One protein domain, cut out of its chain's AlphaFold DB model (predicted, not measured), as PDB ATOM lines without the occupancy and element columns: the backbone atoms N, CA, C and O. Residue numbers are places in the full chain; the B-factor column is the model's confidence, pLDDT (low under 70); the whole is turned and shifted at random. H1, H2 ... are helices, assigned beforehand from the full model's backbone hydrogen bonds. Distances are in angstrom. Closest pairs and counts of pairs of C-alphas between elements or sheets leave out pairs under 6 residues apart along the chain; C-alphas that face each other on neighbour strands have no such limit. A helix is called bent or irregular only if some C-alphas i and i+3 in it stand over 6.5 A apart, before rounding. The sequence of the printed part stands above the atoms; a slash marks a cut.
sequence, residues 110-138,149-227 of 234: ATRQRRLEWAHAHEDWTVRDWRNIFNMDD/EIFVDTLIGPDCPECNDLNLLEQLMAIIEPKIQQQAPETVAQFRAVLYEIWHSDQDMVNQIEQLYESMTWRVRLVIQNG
ATOM      1  N   ALA A 110     134.379  -3.467  -4.400       77.31
ATOM      2  CA  ALA A 110     133.056  -2.865  -4.267       77.31
ATOM      3  C   ALA A 110     132.777  -2.397  -2.829       77.31
ATOM      4  O   ALA A 110     132.240  -1.312  -2.628       77.31
ATOM      5  N   THR A 111     133.193  -3.176  -1.828       78.81
ATOM      6  CA  THR A 111     133.063  -2.814  -0.412       78.81
ATOM      7  C   THR A 111     133.894  -1.578  -0.078       78.81
ATOM      8  O   THR A 111     133.392  -0.636   0.530       78.81
ATOM      9  N   ARG A 112     135.152  -1.537  -0.531       81.69
ATOM     10  CA  ARG A 112     136.040  -0.380  -0.333       81.69
ATOM     11  C   ARG A 112     135.482   0.886  -0.977       81.69
ATOM     12  O   ARG A 112     135.558   1.955  -0.379       81.69
ATOM     13  N   GLN A 113     134.892   0.753  -2.164       83.69
ATOM     14  CA  GLN A 113     134.266   1.864  -2.870       83.69
ATOM     15  C   GLN A 113     133.062   2.423  -2.099       83.69
ATOM     16  O   GLN A 113     133.004   3.627  -1.876       83.69
ATOM     17  N   ARG A 114     132.162   1.566  -1.596       84.12
ATOM     18  CA  ARG A 114     131.027   2.012  -0.762       84.12
ATOM     19  C   ARG A 114     131.480   2.697   0.522       84.12
ATOM     20  O   ARG A 114     130.913   3.711   0.915       84.12
ATOM     21  N   ARG A 115     132.529   2.171   1.163       88.06
ATOM     22  CA  ARG A 115     133.132   2.786   2.355       88.06
ATOM     23  C   ARG A 115     133.672   4.184   2.054       88.06
ATOM     24  O   ARG A 115     133.467   5.089   2.855       88.06
ATOM     25  N   LEU A 116     134.324   4.373   0.905       87.75
ATOM     26  CA  LEU A 116     134.813   5.684   0.468       87.75
ATOM     27  C   LEU A 116     133.682   6.657   0.141       87.75
ATOM     28  O   LEU A 116     133.744   7.806   0.561       87.75
ATOM     29  N   GLU A 117     132.655   6.206  -0.579       88.69
ATOM     30  CA  GLU A 117     131.478   7.024  -0.900       88.69
ATOM     31  C   GLU A 117     130.794   7.520   0.374       88.69
ATOM     32  O   GLU A 117     130.561   8.720   0.530       88.69
ATOM     33  N   TRP A 118     130.574   6.612   1.326       89.50
ATOM     34  CA  TRP A 118     130.022   6.952   2.629       89.50
ATOM     35  C   TRP A 118     130.934   7.913   3.401       89.50
ATOM     36  O   TRP A 118     130.462   8.914   3.933       89.50
ATOM     37  N   ALA A 119     132.248   7.672   3.428       90.00
ATOM     38  CA  ALA A 119     133.179   8.533   4.149       90.00
ATOM     39  C   ALA A 119     133.254   9.947   3.551       90.00
ATOM     40  O   ALA A 119     133.250  10.920   4.298       90.00
ATOM     41  N   HIS A 120     133.252  10.086   2.223       88.94
ATOM     42  CA  HIS A 120     133.227  11.399   1.574       88.94
ATOM     43  C   HIS A 120     131.917  12.154   1.818       88.94
ATOM     44  O   HIS A 120     131.954  13.362   2.039       88.94
ATOM     45  N   ALA A 121     130.771  11.466   1.867       88.38
ATOM     46  CA  ALA A 121     129.498  12.094   2.237       88.38
ATOM     47  C   ALA A 121     129.514  12.680   3.666       88.38
ATOM     48  O   ALA A 121     128.784  13.628   3.965       88.38
ATOM     49  N   HIS A 122     130.382  12.149   4.533       89.44
ATOM     50  CA  HIS A 122     130.494  12.543   5.934       89.44
ATOM     51  C   HIS A 122     131.816  13.258   6.287       89.44
ATOM     52  O   HIS A 122     132.101  13.478   7.464       89.44
ATOM     53  N   GLU A 123     132.624  13.658   5.299       89.12
ATOM     54  CA  GLU A 123     133.982  14.196   5.512       89.12
ATOM     55  C   GLU A 123     133.993  15.482   6.356       89.12
ATOM     56  O   GLU A 123     134.828  15.650   7.250       89.12
ATOM     57  N   ASP A 124     133.007  16.349   6.126       87.50
ATOM     58  CA  ASP A 124     132.858  17.634   6.815       87.50
ATOM     59  C   ASP A 124     131.975  17.553   8.070       87.50
ATOM     60  O   ASP A 124     131.522  18.579   8.583       87.50
ATOM     61  N   TRP A 125     131.621  16.353   8.542       86.94
ATOM     62  CA  TRP A 125     130.795  16.202   9.743       86.94
ATOM     63  C   TRP A 125     131.609  16.453  11.011       86.94
ATOM     64  O   TRP A 125     132.656  15.852  11.257       86.94
ATOM     65  N   THR A 126     131.093  17.348  11.846       88.31
ATOM     66  CA  THR A 126     131.637  17.660  13.166       88.31
ATOM     67  C   THR A 126     131.116  16.680  14.215       88.31
ATOM     68  O   THR A 126     130.106  16.011  14.018       88.31
ATOM     69  N   VAL A 127     131.754  16.636  15.390       85.62
ATOM     70  CA  VAL A 127     131.252  15.853  16.540       85.62
ATOM     71  C   VAL A 127     129.818  16.254  16.904       85.62
ATOM     72  O   VAL A 127     129.008  15.404  17.259       85.62
ATOM     73  N   ARG A 128     129.478  17.542  16.757       83.88
ATOM     74  CA  ARG A 128     128.114  18.035  16.972       83.88
ATOM     75  C   ARG A 128     127.129  17.386  16.003       83.88
ATOM     76  O   ARG A 128     126.041  17.021  16.426       83.88
ATOM     77  N   ASP A 129     127.512  17.222  14.741       84.19
ATOM     78  CA  ASP A 129     126.654  16.601  13.729       84.19
ATOM     79  C   ASP A 129     126.405  15.124  14.062       84.19
ATOM     80  O   ASP A 129     125.256  14.694  14.070       84.19
ATOM     81  N   TRP A 130     127.442  14.383  14.475       85.94
ATOM     82  CA  TRP A 130     127.303  12.996  14.952       85.94
ATOM     83  C   TRP A 130     126.420  12.879  16.198       85.94
ATOM     84  O   TRP A 130     125.592  11.976  16.294       85.94
ATOM     85  N   ARG A 131     126.544  13.822  17.136       83.38
ATOM     86  CA  ARG A 131     125.701  13.883  18.340       83.38
ATOM     87  C   ARG A 131     124.232  14.152  18.006       83.38
ATOM     88  O   ARG A 131     123.332  13.634  18.662       83.38
ATOM     89  N   ASN A 132     123.986  14.962  16.981       78.62
ATOM     90  CA  ASN A 132     122.640  15.355  16.573       78.62
ATOM     91  C   ASN A 132     121.851  14.226  15.907       78.62
ATOM     92  O   ASN A 132     120.630  14.321  15.847       78.62
ATOM     93  N   ILE A 133     122.516  13.151  15.475       75.00
ATOM     94  CA  ILE A 133     121.869  11.977  14.877       75.00
ATOM     95  C   ILE A 133     120.741  11.428  15.764       75.00
ATOM     96  O   ILE A 133     119.702  11.016  15.254       75.00
ATOM     97  N   PHE A 134     120.924  11.451  17.088       65.31
ATOM     98  CA  PHE A 134     119.950  10.916  18.046       65.31
ATOM     99  C   PHE A 134     119.125  11.991  18.761       65.31
ATOM    100  O   PHE A 134     118.035  11.698  19.246       65.31
ATOM    101  N   ASN A 135     119.585  13.245  18.776       64.69
ATOM    102  CA  ASN A 135     118.851  14.375  19.358       64.69
ATOM    103  C   ASN A 135     117.841  14.969  18.360       64.69
ATOM    104  O   ASN A 135     117.767  16.191  18.213       64.69
ATOM    105  N   MET A 136     117.076  14.116  17.666       51.25
ATOM    106  CA  MET A 136     116.158  14.522  16.589       51.25
ATOM    107  C   MET A 136     115.120  15.577  17.023       51.25
ATOM    108  O   MET A 136     114.664  16.347  16.182       51.25
ATOM    109  N   ASP A 137     114.808  15.664  18.322       44.56
ATOM    110  CA  ASP A 137     113.789  16.571  18.873       44.56
ATOM    111  C   ASP A 137     114.336  17.896  19.456       44.56
ATOM    112  O   ASP A 137     113.582  18.860  19.587       44.56
ATOM    113  N   ASP A 138     115.635  17.999  19.772       50.62
ATOM    114  CA  ASP A 138     116.224  19.157  20.486       50.62
ATOM    115  C   ASP A 138     116.982  20.137  19.568       50.62
ATOM    116  O   ASP A 138     117.745  21.003  20.022       50.62
ATOM    117  N   GLU A 149     121.093  17.033   6.798       67.81
ATOM    118  CA  GLU A 149     120.070  15.997   6.711       67.81
ATOM    119  C   GLU A 149     120.663  14.672   7.216       67.81
ATOM    120  O   GLU A 149     121.715  14.231   6.749       67.81
ATOM    121  N   ILE A 150     120.029  14.082   8.232       69.81
ATOM    122  CA  ILE A 150     120.458  12.817   8.837       69.81
ATOM    123  C   ILE A 150     119.650  11.702   8.184       69.81
ATOM    124  O   ILE A 150     118.434  11.620   8.364       69.81
ATOM    125  N   PHE A 151     120.333  10.832   7.447       70.88
ATOM    126  CA  PHE A 151     119.726   9.693   6.775       70.88
ATOM    127  C   PHE A 151     119.978   8.394   7.557       70.88
ATOM    128  O   PHE A 151     120.833   8.312   8.439       70.88
ATOM    129  N   VAL A 152     119.201   7.350   7.263       64.25
ATOM    130  CA  VAL A 152     119.292   6.050   7.961       64.25
ATOM    131  C   VAL A 152     120.648   5.362   7.729       64.25
ATOM    132  O   VAL A 152     121.156   4.668   8.606       64.25
ATOM    133  N   ASP A 153     121.271   5.578   6.577       69.94
ATOM    134  CA  ASP A 153     122.613   5.091   6.236       69.94
ATOM    135  C   ASP A 153     123.737   5.809   7.008       69.94
ATOM    136  O   ASP A 153     124.805   5.233   7.215       69.94
ATOM    137  N   THR A 154     123.507   7.016   7.532       76.62
ATOM    138  CA  THR A 154     124.418   7.659   8.496       76.62
ATOM    139  C   THR A 154     124.533   6.837   9.788       76.62
ATOM    140  O   THR A 154     125.606   6.755  10.384       76.62
ATOM    141  N   LEU A 155     123.432   6.211  10.221       75.94
ATOM    142  CA  LEU A 155     123.366   5.406  11.446       75.94
ATOM    143  C   LEU A 155     123.964   4.009  11.274       75.94
ATOM    144  O   LEU A 155     124.646   3.512  12.169       75.94
ATOM    145  N   ILE A 156     123.665   3.374  10.143       78.12
ATOM    146  CA  ILE A 156     124.013   1.971   9.877       78.12
ATOM    147  C   ILE A 156     125.404   1.858   9.233       78.12
ATOM    148  O   ILE A 156     126.031   0.801   9.287       78.12
ATOM    149  N   GLY A 157     125.929   2.958   8.692       81.06
ATOM    150  CA  GLY A 157     127.177   2.955   7.944       81.06
ATOM    151  C   GLY A 157     126.973   2.519   6.485       81.06
ATOM    152  O   GLY A 157     125.839   2.397   6.010       81.06
ATOM    153  N   PRO A 158     128.066   2.302   5.733       81.62
ATOM    154  CA  PRO A 158     127.987   1.847   4.351       81.62
ATOM    155  C   PRO A 158     127.348   0.456   4.262       81.62
ATOM    156  O   PRO A 158     127.598  -0.402   5.104       81.62
ATOM    157  N   ASP A 159     126.573   0.220   3.197       75.12
ATOM    158  CA  ASP A 159     125.899  -1.059   2.935       75.12
ATOM    159  C   ASP A 159     126.911  -2.171   2.580       75.12
ATOM    160  O   ASP A 159     127.226  -2.466   1.412       75.12
ATOM    161  N   CYS A 160     127.508  -2.737   3.628       70.19
ATOM    162  CA  CYS A 160     128.429  -3.856   3.567       70.19
ATOM    163  C   CYS A 160     128.431  -4.672   4.872       70.19
ATOM    164  O   CYS A 160     128.515  -4.092   5.952       70.19
ATOM    165  N   PRO A 161     128.435  -6.019   4.790       62.47
ATOM    166  CA  PRO A 161     128.402  -6.894   5.972       62.47
ATOM    167  C   PRO A 161     129.613  -6.777   6.907       62.47
ATOM    168  O   PRO A 161     129.544  -7.195   8.052       62.47
ATOM    169  N   GLU A 162     130.737  -6.267   6.403       67.56
ATOM    170  CA  GLU A 162     132.034  -6.226   7.097       67.56
ATOM    171  C   GLU A 162     132.347  -4.819   7.651       67.56
ATOM    172  O   GLU A 162     133.477  -4.523   8.021       67.56
ATOM    173  N   CYS A 163     131.360  -3.917   7.679       73.81
ATOM    174  CA  CYS A 163     131.548  -2.485   7.944       73.81
ATOM    175  C   CYS A 163     131.098  -2.040   9.343       73.81
ATOM    176  O   CYS A 163     130.666  -0.902   9.540       73.81
ATOM    177  N   ASN A 164     131.230  -2.929  10.329       77.69
ATOM    178  CA  ASN A 164     130.807  -2.685  11.712       77.69
ATOM    179  C   ASN A 164     131.576  -1.523  12.362       77.69
ATOM    180  O   ASN A 164     131.055  -0.839  13.242       77.69
ATOM    181  N   ASP A 165     132.792  -1.240  11.886       81.62
ATOM    182  CA  ASP A 165     133.620  -0.116  12.329       81.62
ATOM    183  C   ASP A 165     133.003   1.260  12.018       81.62
ATOM    184  O   ASP A 165     133.351   2.248  12.669       81.62
ATOM    185  N   LEU A 166     132.067   1.330  11.070       86.81
ATOM    186  CA  LEU A 166     131.337   2.546  10.689       86.81
ATOM    187  C   LEU A 166     129.848   2.490  11.060       86.81
ATOM    188  O   LEU A 166     129.154   3.497  10.934       86.81
ATOM    189  N   ASN A 167     129.366   1.345  11.550       87.38
ATOM    190  CA  ASN A 167     127.998   1.166  12.018       87.38
ATOM    191  C   ASN A 167     127.835   1.768  13.422       87.38
ATOM    192  O   ASN A 167     128.096   1.123  14.441       87.38
ATOM    193  N   LEU A 168     127.435   3.040  13.468       85.69
ATOM    194  CA  LEU A 168     127.261   3.784  14.714       85.69
ATOM    195  C   LEU A 168     126.153   3.177  15.587       85.69
ATOM    196  O   LEU A 168     126.289   3.144  16.810       85.69
ATOM    197  N   LEU A 169     125.077   2.681  14.969       83.00
ATOM    198  CA  LEU A 169     123.948   2.074  15.672       83.00
ATOM    199  C   LEU A 169     124.362   0.807  16.429       83.00
ATOM    200  O   LEU A 169     124.048   0.676  17.608       83.00
ATOM    201  N   GLU A 170     125.078  -0.111  15.778       84.56
ATOM    202  CA  GLU A 170     125.531  -1.359  16.409       84.56
ATOM    203  C   GLU A 170     126.477  -1.088  17.584       84.56
ATOM    204  O   GLU A 170     126.320  -1.661  18.662       84.56
ATOM    205  N   GLN A 171     127.412  -0.151  17.416       87.56
ATOM    206  CA  GLN A 171     128.350   0.228  18.477       87.56
ATOM    207  C   GLN A 171     127.655   0.911  19.654       87.56
ATOM    208  O   GLN A 171     127.999   0.671  20.811       87.56
ATOM    209  N   LEU A 172     126.644   1.731  19.375       85.62
ATOM    210  CA  LEU A 172     125.820   2.328  20.414       85.62
ATOM    211  C   LEU A 172     125.030   1.257  21.176       85.62
ATOM    212  O   LEU A 172     124.993   1.271  22.407       85.62
ATOM    213  N   MET A 173     124.432   0.303  20.458       84.06
ATOM    214  CA  MET A 173     123.722  -0.818  21.072       84.06
ATOM    215  C   MET A 173     124.656  -1.669  21.936       84.06
ATOM    216  O   MET A 173     124.270  -2.029  23.042       84.06
ATOM    217  N   ALA A 174     125.906  -1.885  21.521       87.00
ATOM    218  CA  ALA A 174     126.903  -2.582  22.336       87.00
ATOM    219  C   ALA A 174     127.190  -1.885  23.685       87.00
ATOM    220  O   ALA A 174     127.516  -2.559  24.664       87.00
ATOM    221  N   ILE A 175     127.039  -0.556  23.759       86.50
ATOM    222  CA  ILE A 175     127.177   0.226  24.998       86.50
ATOM    223  C   ILE A 175     125.892   0.163  25.844       86.50
ATOM    224  O   ILE A 175     125.949  -0.046  27.058       86.50
ATOM    225  N   ILE A 176     124.729   0.355  25.213       83.56
ATOM    226  CA  ILE A 176     123.443   0.549  25.904       83.56
ATOM    227  C   ILE A 176     122.795  -0.783  26.306       83.56
ATOM    228  O   ILE A 176     122.262  -0.915  27.410       83.56
ATOM    229  N   GLU A 177     122.826  -1.785  25.429       84.50
ATOM    230  CA  GLU A 177     122.109  -3.048  25.612       84.50
ATOM    231  C   GLU A 177     122.499  -3.787  26.902       84.50
ATOM    232  O   GLU A 177     121.588  -4.161  27.648       84.50
ATOM    233  N   PRO A 178     123.791  -3.922  27.270       86.56
ATOM    234  CA  PRO A 178     124.171  -4.579  28.520       86.56
ATOM    235  C   PRO A 178     123.592  -3.889  29.760       86.56
ATOM    236  O   PRO A 178     123.349  -4.544  30.773       86.56
ATOM    237  N   LYS A 179     123.370  -2.571  29.697       82.94
ATOM    238  CA  LYS A 179     122.814  -1.776  30.801       82.94
ATOM    239  C   LYS A 179     121.307  -1.972  30.920       82.94
ATOM    240  O   LYS A 179     120.795  -2.133  32.024       82.94
ATOM    241  N   ILE A 180     120.604  -2.028  29.791       81.12
ATOM    242  CA  ILE A 180     119.157  -2.280  29.768       81.12
ATOM    243  C   ILE A 180     118.846  -3.728  30.161       81.12
ATOM    244  O   ILE A 180     117.925  -3.967  30.942       81.12
ATOM    245  N   GLN A 181     119.625  -4.696  29.668       84.19
ATOM    246  CA  GLN A 181     119.432  -6.114  29.980       84.19
ATOM    247  C   GLN A 181     119.572  -6.412  31.480       84.19
ATOM    248  O   GLN A 181     118.872  -7.286  31.986       84.19
ATOM    249  N   GLN A 182     120.405  -5.663  32.215       83.88
ATOM    250  CA  GLN A 182     120.514  -5.794  33.675       83.88
ATOM    251  C   GLN A 182     119.206  -5.474  34.408       83.88
ATOM    252  O   GLN A 182     118.946  -6.053  35.460       83.88
ATOM    253  N   GLN A 183     118.390  -4.569  33.864       78.69
ATOM    254  CA  GLN A 183     117.103  -4.197  34.453       78.69
ATOM    255  C   GLN A 183     115.919  -5.000  33.887       78.69
ATOM    256  O   GLN A 183     114.843  -4.976  34.477       78.69
ATOM    257  N   ALA A 184     116.121  -5.716  32.773       81.12
ATOM    258  CA  ALA A 184     115.157  -6.619  32.137       81.12
ATOM    259  C   ALA A 184     113.718  -6.051  32.009       81.12
ATOM    260  O   ALA A 184     112.770  -6.651  32.517       81.12
ATOM    261  N   PRO A 185     113.517  -4.898  31.340       84.69
ATOM    262  CA  PRO A 185     112.185  -4.324  31.168       84.69
ATOM    263  C   PRO A 185     111.288  -5.216  30.292       84.69
ATOM    264  O   PRO A 185     111.674  -5.620  29.198       84.69
ATOM    265  N   GLU A 186     110.052  -5.463  30.730       83.25
ATOM    266  CA  GLU A 186     109.101  -6.363  30.051       83.25
ATOM    267  C   GLU A 186     108.125  -5.619  29.126       83.25
ATOM    268  O   GLU A 186     107.409  -6.219  28.325       83.25
ATOM    269  N   THR A 187     108.077  -4.290  29.229       87.06
ATOM    270  CA  THR A 187     107.179  -3.438  28.438       87.06
ATOM    271  C   THR A 187     107.924  -2.261  27.823       87.06
ATOM    272  O   THR A 187     108.914  -1.779  28.368       87.06
ATOM    273  N   VAL A 188     107.400  -1.719  26.718       80.06
ATOM    274  CA  VAL A 188     107.971  -0.528  26.053       80.06
ATOM    275  C   VAL A 188     108.037   0.679  27.001       80.06
ATOM    276  O   VAL A 188     108.977   1.467  26.943       80.06
ATOM    277  N   ALA A 189     107.053   0.830  27.893       78.75
ATOM    278  CA  ALA A 189     107.036   1.910  28.875       78.75
ATOM    279  C   ALA A 189     108.156   1.752  29.915       78.75
ATOM    280  O   ALA A 189     108.860   2.720  30.198       78.75
ATOM    281  N   GLN A 190     108.355   0.534  30.427       79.38
ATOM    282  CA  GLN A 190     109.469   0.224  31.326       79.38
ATOM    283  C   GLN A 190     110.808   0.409  30.616       79.38
ATOM    284  O   GLN A 190     111.681   1.063  31.162       79.38
ATOM    285  N   PHE A 191     110.947  -0.063  29.374       80.38
ATOM    286  CA  PHE A 191     112.161   0.126  28.581       80.38
ATOM    287  C   PHE A 191     112.533   1.606  28.453       80.38
ATOM    288  O   PHE A 191     113.675   1.980  28.702       80.38
ATOM    289  N   ARG A 192     111.559   2.467  28.123       77.94
ATOM    290  CA  ARG A 192     111.780   3.918  28.048       77.94
ATOM    291  C   ARG A 192     112.209   4.491  29.394       77.94
ATOM    292  O   ARG A 192     113.165   5.253  29.432       77.94
ATOM    293  N   ALA A 193     111.525   4.129  30.477       80.19
ATOM    294  CA  ALA A 193     111.859   4.613  31.815       80.19
ATOM    295  C   ALA A 193     113.285   4.211  32.227       80.19
ATOM    296  O   ALA A 193     114.053   5.067  32.652       80.19
ATOM    297  N   VAL A 194     113.645   2.943  32.009       83.00
ATOM    298  CA  VAL A 194     114.983   2.392  32.264       83.00
ATOM    299  C   VAL A 194     116.040   3.122  31.438       83.00
ATOM    300  O   VAL A 194     117.049   3.557  31.980       83.00
ATOM    301  N   LEU A 195     115.800   3.319  30.138       81.25
ATOM    302  CA  LEU A 195     116.723   4.051  29.272       81.25
ATOM    303  C   LEU A 195     116.933   5.492  29.761       81.25
ATOM    304  O   LEU A 195     118.073   5.935  29.865       81.25
ATOM    305  N   TYR A 196     115.854   6.207  30.101       82.50
ATOM    306  CA  TYR A 196     115.942   7.565  30.646       82.50
ATOM    307  C   TYR A 196     116.711   7.604  31.966       82.50
ATOM    308  O   TYR A 196     117.545   8.487  32.158       82.50
ATOM    309  N   GLU A 197     116.454   6.664  32.874       83.06
ATOM    310  CA  GLU A 197     117.146   6.588  34.160       83.06
ATOM    311  C   GLU A 197     118.643   6.324  33.977       83.06
ATOM    312  O   GLU A 197     119.463   7.066  34.524       83.06
ATOM    313  N   ILE A 198     119.011   5.318  33.177       83.94
ATOM    314  CA  ILE A 198     120.411   4.977  32.891       83.94
ATOM    315  C   ILE A 198     121.115   6.171  32.240       83.94
ATOM    316  O   ILE A 198     122.214   6.525  32.654       83.94
ATOM    317  N   TRP A 199     120.467   6.855  31.292       82.62
ATOM    318  CA  TRP A 199     121.041   8.033  30.632       82.62
ATOM    319  C   TRP A 199     121.390   9.169  31.606       82.62
ATOM    320  O   TRP A 199     122.378   9.873  31.410       82.62
ATOM    321  N   HIS A 200     120.606   9.355  32.673       83.38
ATOM    322  CA  HIS A 200     120.858  10.405  33.667       83.38
ATOM    323  C   HIS A 200     121.780   9.956  34.809       83.38
ATOM    324  O   HIS A 200     122.449  10.793  35.418       83.38
ATOM    325  N   SER A 201     121.819   8.660  35.118       84.12
ATOM    326  CA  SER A 201     122.546   8.115  36.271       84.12
ATOM    327  C   SER A 201     123.926   7.549  35.925       84.12
ATOM    328  O   SER A 201     124.853   7.689  36.724       84.12
ATOM    329  N   ASP A 202     124.097   6.959  34.740       86.81
ATOM    330  CA  ASP A 202     125.327   6.288  34.313       86.81
ATOM    331  C   ASP A 202     126.190   7.220  33.449       86.81
ATOM    332  O   ASP A 202     126.133   7.227  32.216       86.81
ATOM    333  N   GLN A 203     127.009   8.034  34.117       88.31
ATOM    334  CA  GLN A 203     127.927   8.955  33.441       88.31
ATOM    335  C   GLN A 203     129.016   8.229  32.638       88.31
ATOM    336  O   GLN A 203     129.507   8.780  31.656       88.31
ATOM    337  N   ASP A 204     129.385   7.001  33.009       89.81
ATOM    338  CA  ASP A 204     130.381   6.225  32.266       89.81
ATOM    339  C   ASP A 204     129.830   5.795  30.904       89.81
ATOM    340  O   ASP A 204     130.530   5.917  29.898       89.81
ATOM    341  N   MET A 205     128.563   5.372  30.852       87.12
ATOM    342  CA  MET A 205     127.864   5.095  29.596       87.12
ATOM    343  C   MET A 205     127.821   6.344  28.706       87.12
ATOM    344  O   MET A 205     128.203   6.277  27.540       87.12
ATOM    345  N   VAL A 206     127.424   7.497  29.257       85.88
ATOM    346  CA  VAL A 206     127.379   8.763  28.501       85.88
ATOM    347  C   VAL A 206     128.764   9.133  27.963       85.88
ATOM    348  O   VAL A 206     128.894   9.488  26.795       85.88
ATOM    349  N   ASN A 207     129.820   8.977  28.767       87.00
ATOM    350  CA  ASN A 207     131.193   9.235  28.329       87.00
ATOM    351  C   ASN A 207     131.639   8.299  27.193       87.00
ATOM    352  O   ASN A 207     132.334   8.748  26.283       87.00
ATOM    353  N   GLN A 208     131.245   7.021  27.217       89.25
ATOM    354  CA  GLN A 208     131.529   6.082  26.122       89.25
ATOM    355  C   GLN A 208     130.814   6.487  24.828       89.25
ATOM    356  O   GLN A 208     131.407   6.432  23.754       89.25
ATOM    357  N   ILE A 209     129.565   6.946  24.933       86.94
ATOM    358  CA  ILE A 209     128.781   7.429  23.791       86.94
ATOM    359  C   ILE A 209     129.398   8.712  23.205       86.94
ATOM    360  O   ILE A 209     129.542   8.830  21.990       86.94
ATOM    361  N   GLU A 210     129.843   9.649  24.044       87.00
ATOM    362  CA  GLU A 210     130.549  10.850  23.576       87.00
ATOM    363  C   GLU A 210     131.877  10.504  22.886       87.00
ATOM    364  O   GLU A 210     132.167  11.023  21.806       87.00
ATOM    365  N   GLN A 211     132.657   9.571  23.447       87.12
ATOM    366  CA  GLN A 211     133.881   9.071  22.806       87.12
ATOM    367  C   GLN A 211     133.592   8.416  21.452       87.12
ATOM    368  O   GLN A 211     134.359   8.595  20.501       87.12
ATOM    369  N   LEU A 212     132.477   7.690  21.340       88.25
ATOM    370  CA  LEU A 212     132.024   7.110  20.083       88.25
ATOM    371  C   LEU A 212     131.758   8.209  19.040       88.25
ATOM    372  O   LEU A 212     132.322   8.132  17.945       88.25
ATOM    373  N   TYR A 213     131.022   9.271  19.386       88.31
ATOM    374  CA  TYR A 213     130.774  10.406  18.481       88.31
ATOM    375  C   TYR A 213     132.051  11.142  18.073       88.31
ATOM    376  O   TYR A 213     132.247  11.436  16.890       88.31
ATOM    377  N   GLU A 214     132.952  11.409  19.022       88.31
ATOM    378  CA  GLU A 214     134.263  11.989  18.714       88.31
ATOM    379  C   GLU A 214     135.032  11.104  17.733       88.31
ATOM    380  O   GLU A 214     135.685  11.602  16.803       88.31
ATOM    381  N   SER A 215     134.909   9.784  17.904       89.44
ATOM    382  CA  SER A 215     135.667   8.839  17.107       89.44
ATOM    383  C   SER A 215     135.258   8.788  15.638       89.44
ATOM    384  O   SER A 215     136.113   8.615  14.768       89.44
ATOM    385  N   MET A 216     133.978   9.020  15.337       88.62
ATOM    386  CA  MET A 216     133.461   8.965  13.966       88.62
ATOM    387  C   MET A 216     134.202   9.922  13.027       88.62
ATOM    388  O   MET A 216     134.541   9.551  11.904       88.62
ATOM    389  N   THR A 217     134.559  11.115  13.513       89.12
ATOM    390  CA  THR A 217     135.271  12.122  12.708       89.12
ATOM    391  C   THR A 217     136.635  11.640  12.208       89.12
ATOM    392  O   THR A 217     137.019  11.914  11.069       89.12
ATOM    393  N   TRP A 218     137.394  10.911  13.031       85.19
ATOM    394  CA  TRP A 218     138.702  10.405  12.620       85.19
ATOM    395  C   TRP A 218     138.598   9.084  11.864       85.19
ATOM    396  O   TRP A 218     139.416   8.864  10.971       85.19
ATOM    397  N   ARG A 219     137.595   8.243  12.153       87.69
ATOM    398  CA  ARG A 219     137.343   7.011  11.389       87.69
ATOM    399  C   ARG A 219     137.030   7.324   9.936       87.69
ATOM    400  O   ARG A 219     137.676   6.769   9.055       87.69
ATOM    401  N   VAL A 220     136.141   8.290   9.692       88.81
ATOM    402  CA  VAL A 220     135.838   8.800   8.343       88.81
ATOM    403  C   VAL A 220     137.121   9.220   7.622       88.81
ATOM    404  O   VAL A 220     137.407   8.750   6.521       88.81
ATOM    405  N   ARG A 221     137.963  10.034   8.271       86.38
ATOM    406  CA  ARG A 221     139.250  10.459   7.695       86.38
ATOM    407  C   ARG A 221     140.189   9.288   7.417       86.38
ATOM    408  O   ARG A 221     140.883   9.303   6.404       86.38
ATOM    409  N   LEU A 222     140.233   8.294   8.299       85.25
ATOM    410  CA  LEU A 222     141.092   7.123   8.148       85.25
ATOM    411  C   LEU A 222     140.641   6.236   6.980       85.25
ATOM    412  O   LEU A 222     141.486   5.768   6.222       85.25
ATOM    413  N   VAL A 223     139.329   6.067   6.786       86.50
ATOM    414  CA  VAL A 223     138.758   5.364   5.623       86.50
ATOM    415  C   VAL A 223     139.184   6.045   4.322       86.50
ATOM    416  O   VAL A 223     139.650   5.364   3.407       86.50
ATOM    417  N   ILE A 224     139.095   7.379   4.259       84.88
ATOM    418  CA  ILE A 224     139.536   8.164   3.094       84.88
ATOM    419  C   ILE A 224     141.045   7.977   2.865       84.88
ATOM    420  O   ILE A 224     141.469   7.637   1.761       84.88
ATOM    421  N   GLN A 225     141.863   8.125   3.912       83.19
ATOM    422  CA  GLN A 225     143.325   8.003   3.823       83.19
ATOM    423  C   GLN A 225     143.792   6.603   3.405       83.19
ATOM    424  O   GLN A 225     144.757   6.480   2.650       83.19
ATOM    425  N   ASN A 226     143.102   5.558   3.861       84.38
ATOM    426  CA  ASN A 226     143.444   4.168   3.562       84.38
ATOM    427  C   ASN A 226     142.755   3.633   2.296       84.38
ATOM    428  O   ASN A 226     142.861   2.439   2.003       84.38
ATOM    429  N   GLY A 227     142.041   4.479   1.544       81.25
ATOM    430  CA  GLY A 227     141.381   4.075   0.303       81.25
ATOM    431  C   GLY A 227     140.301   3.010   0.521       81.25
ATOM    432  O   GLY A 227     140.248   2.029  -0.228       81.25
TER     433      GLY A 227
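What this domain is: This is residues 110 to 138 and 149 to 227 of the 234 residues of the protein "CG4570" of Drosophila busckii (UniProt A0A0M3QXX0). The long helix H6 makes the longest axis, and H4 lies side by side with part of it, running the opposite way. H1 crosses H6 near one end, H5 stands across the other end of the H4 and H6 pair, H2 packs across H6 between these ends, and little H3 packs on the first residues of H4. The printed part has 108 residues with six named helices in the order H1 to H6 and no named strand, of class all helix. It is only just compact, close to loose, with a radius of gyration of the C-alphas of 15.3 A, and elongated, spanning 43 by 26 by 24 A.

Where its parts are: Find C-alpha 110 at (133.056, -2.865, -4.267), where H1, residues 110 to 121, begins; it is 16.7 A long. Next come H2, residues 127 to 132, and, past the cut, H3, residues 152 to 156. H4, residues 168 to 183, begins at C-alpha 168 (127.261, 3.784, 14.714) and is 23.6 A long, with a kink of 39 degrees near residue 176; it is only just irregular, C-alphas 175 and 178 being 6.7 A apart. H5, residues 188 to 201, is 19.8 A long. H6, residues 203 to 225, runs 33.4 A to C-alpha 225 at (143.325, 8.003, 3.823), with a kink of 31 degrees near residue 217.

How they stand to each other: Look first at Ala 119 and Val 220, the closest C-alphas of H1 and H6, 5.0 A apart; residues 115 to 120 of H1 touch residues 220 to 224 of H6. Their tilt is steep at 69 degrees, only just short of about perpendicular, and they run opposite ways. H2 touches residues 210 to 217 of H6, closest at the C-alphas of Val 127 and Glu 214, 5.4 A, at a steep tilt of 62 degrees. H3 touches residues 168 to 170 of H4, closest at the C-alphas of Leu 155 and Leu 168, 5.3 A. H4 touches residues 205 to 212 of H6 at a shallow tilt of 18 degrees, opposite ways, closest at the C-alphas of Ile 175 and Met 205, 6.7 A. H5 touches residues 179 to 183 of H4, about perpendicular at 81 degrees, with the C-alphas of Ile 180 and Val 194 closest, 6.7 A. H5 and H6 are close but not clearly touching. In H1, H2, H3 and H5 every O i to N i+4 pair is within hydrogen-bond range; in H4 9 of 12 are, in H6 16 of 19.

The domain as a whole: The C-alphas farthest apart, of Glu 186 and Gln 225, are 45.4 A apart. Residues 139 to 148 are not printed, and C-alphas 138 and 149 stand 14.6 A apart across this cut. The link from H3 to H4, 11 residues, is long. The mean pLDDT of the printed part is 81.7; residues 134 to 138, 149 to 150, 152 to 153 and 161 to 162 are under 70.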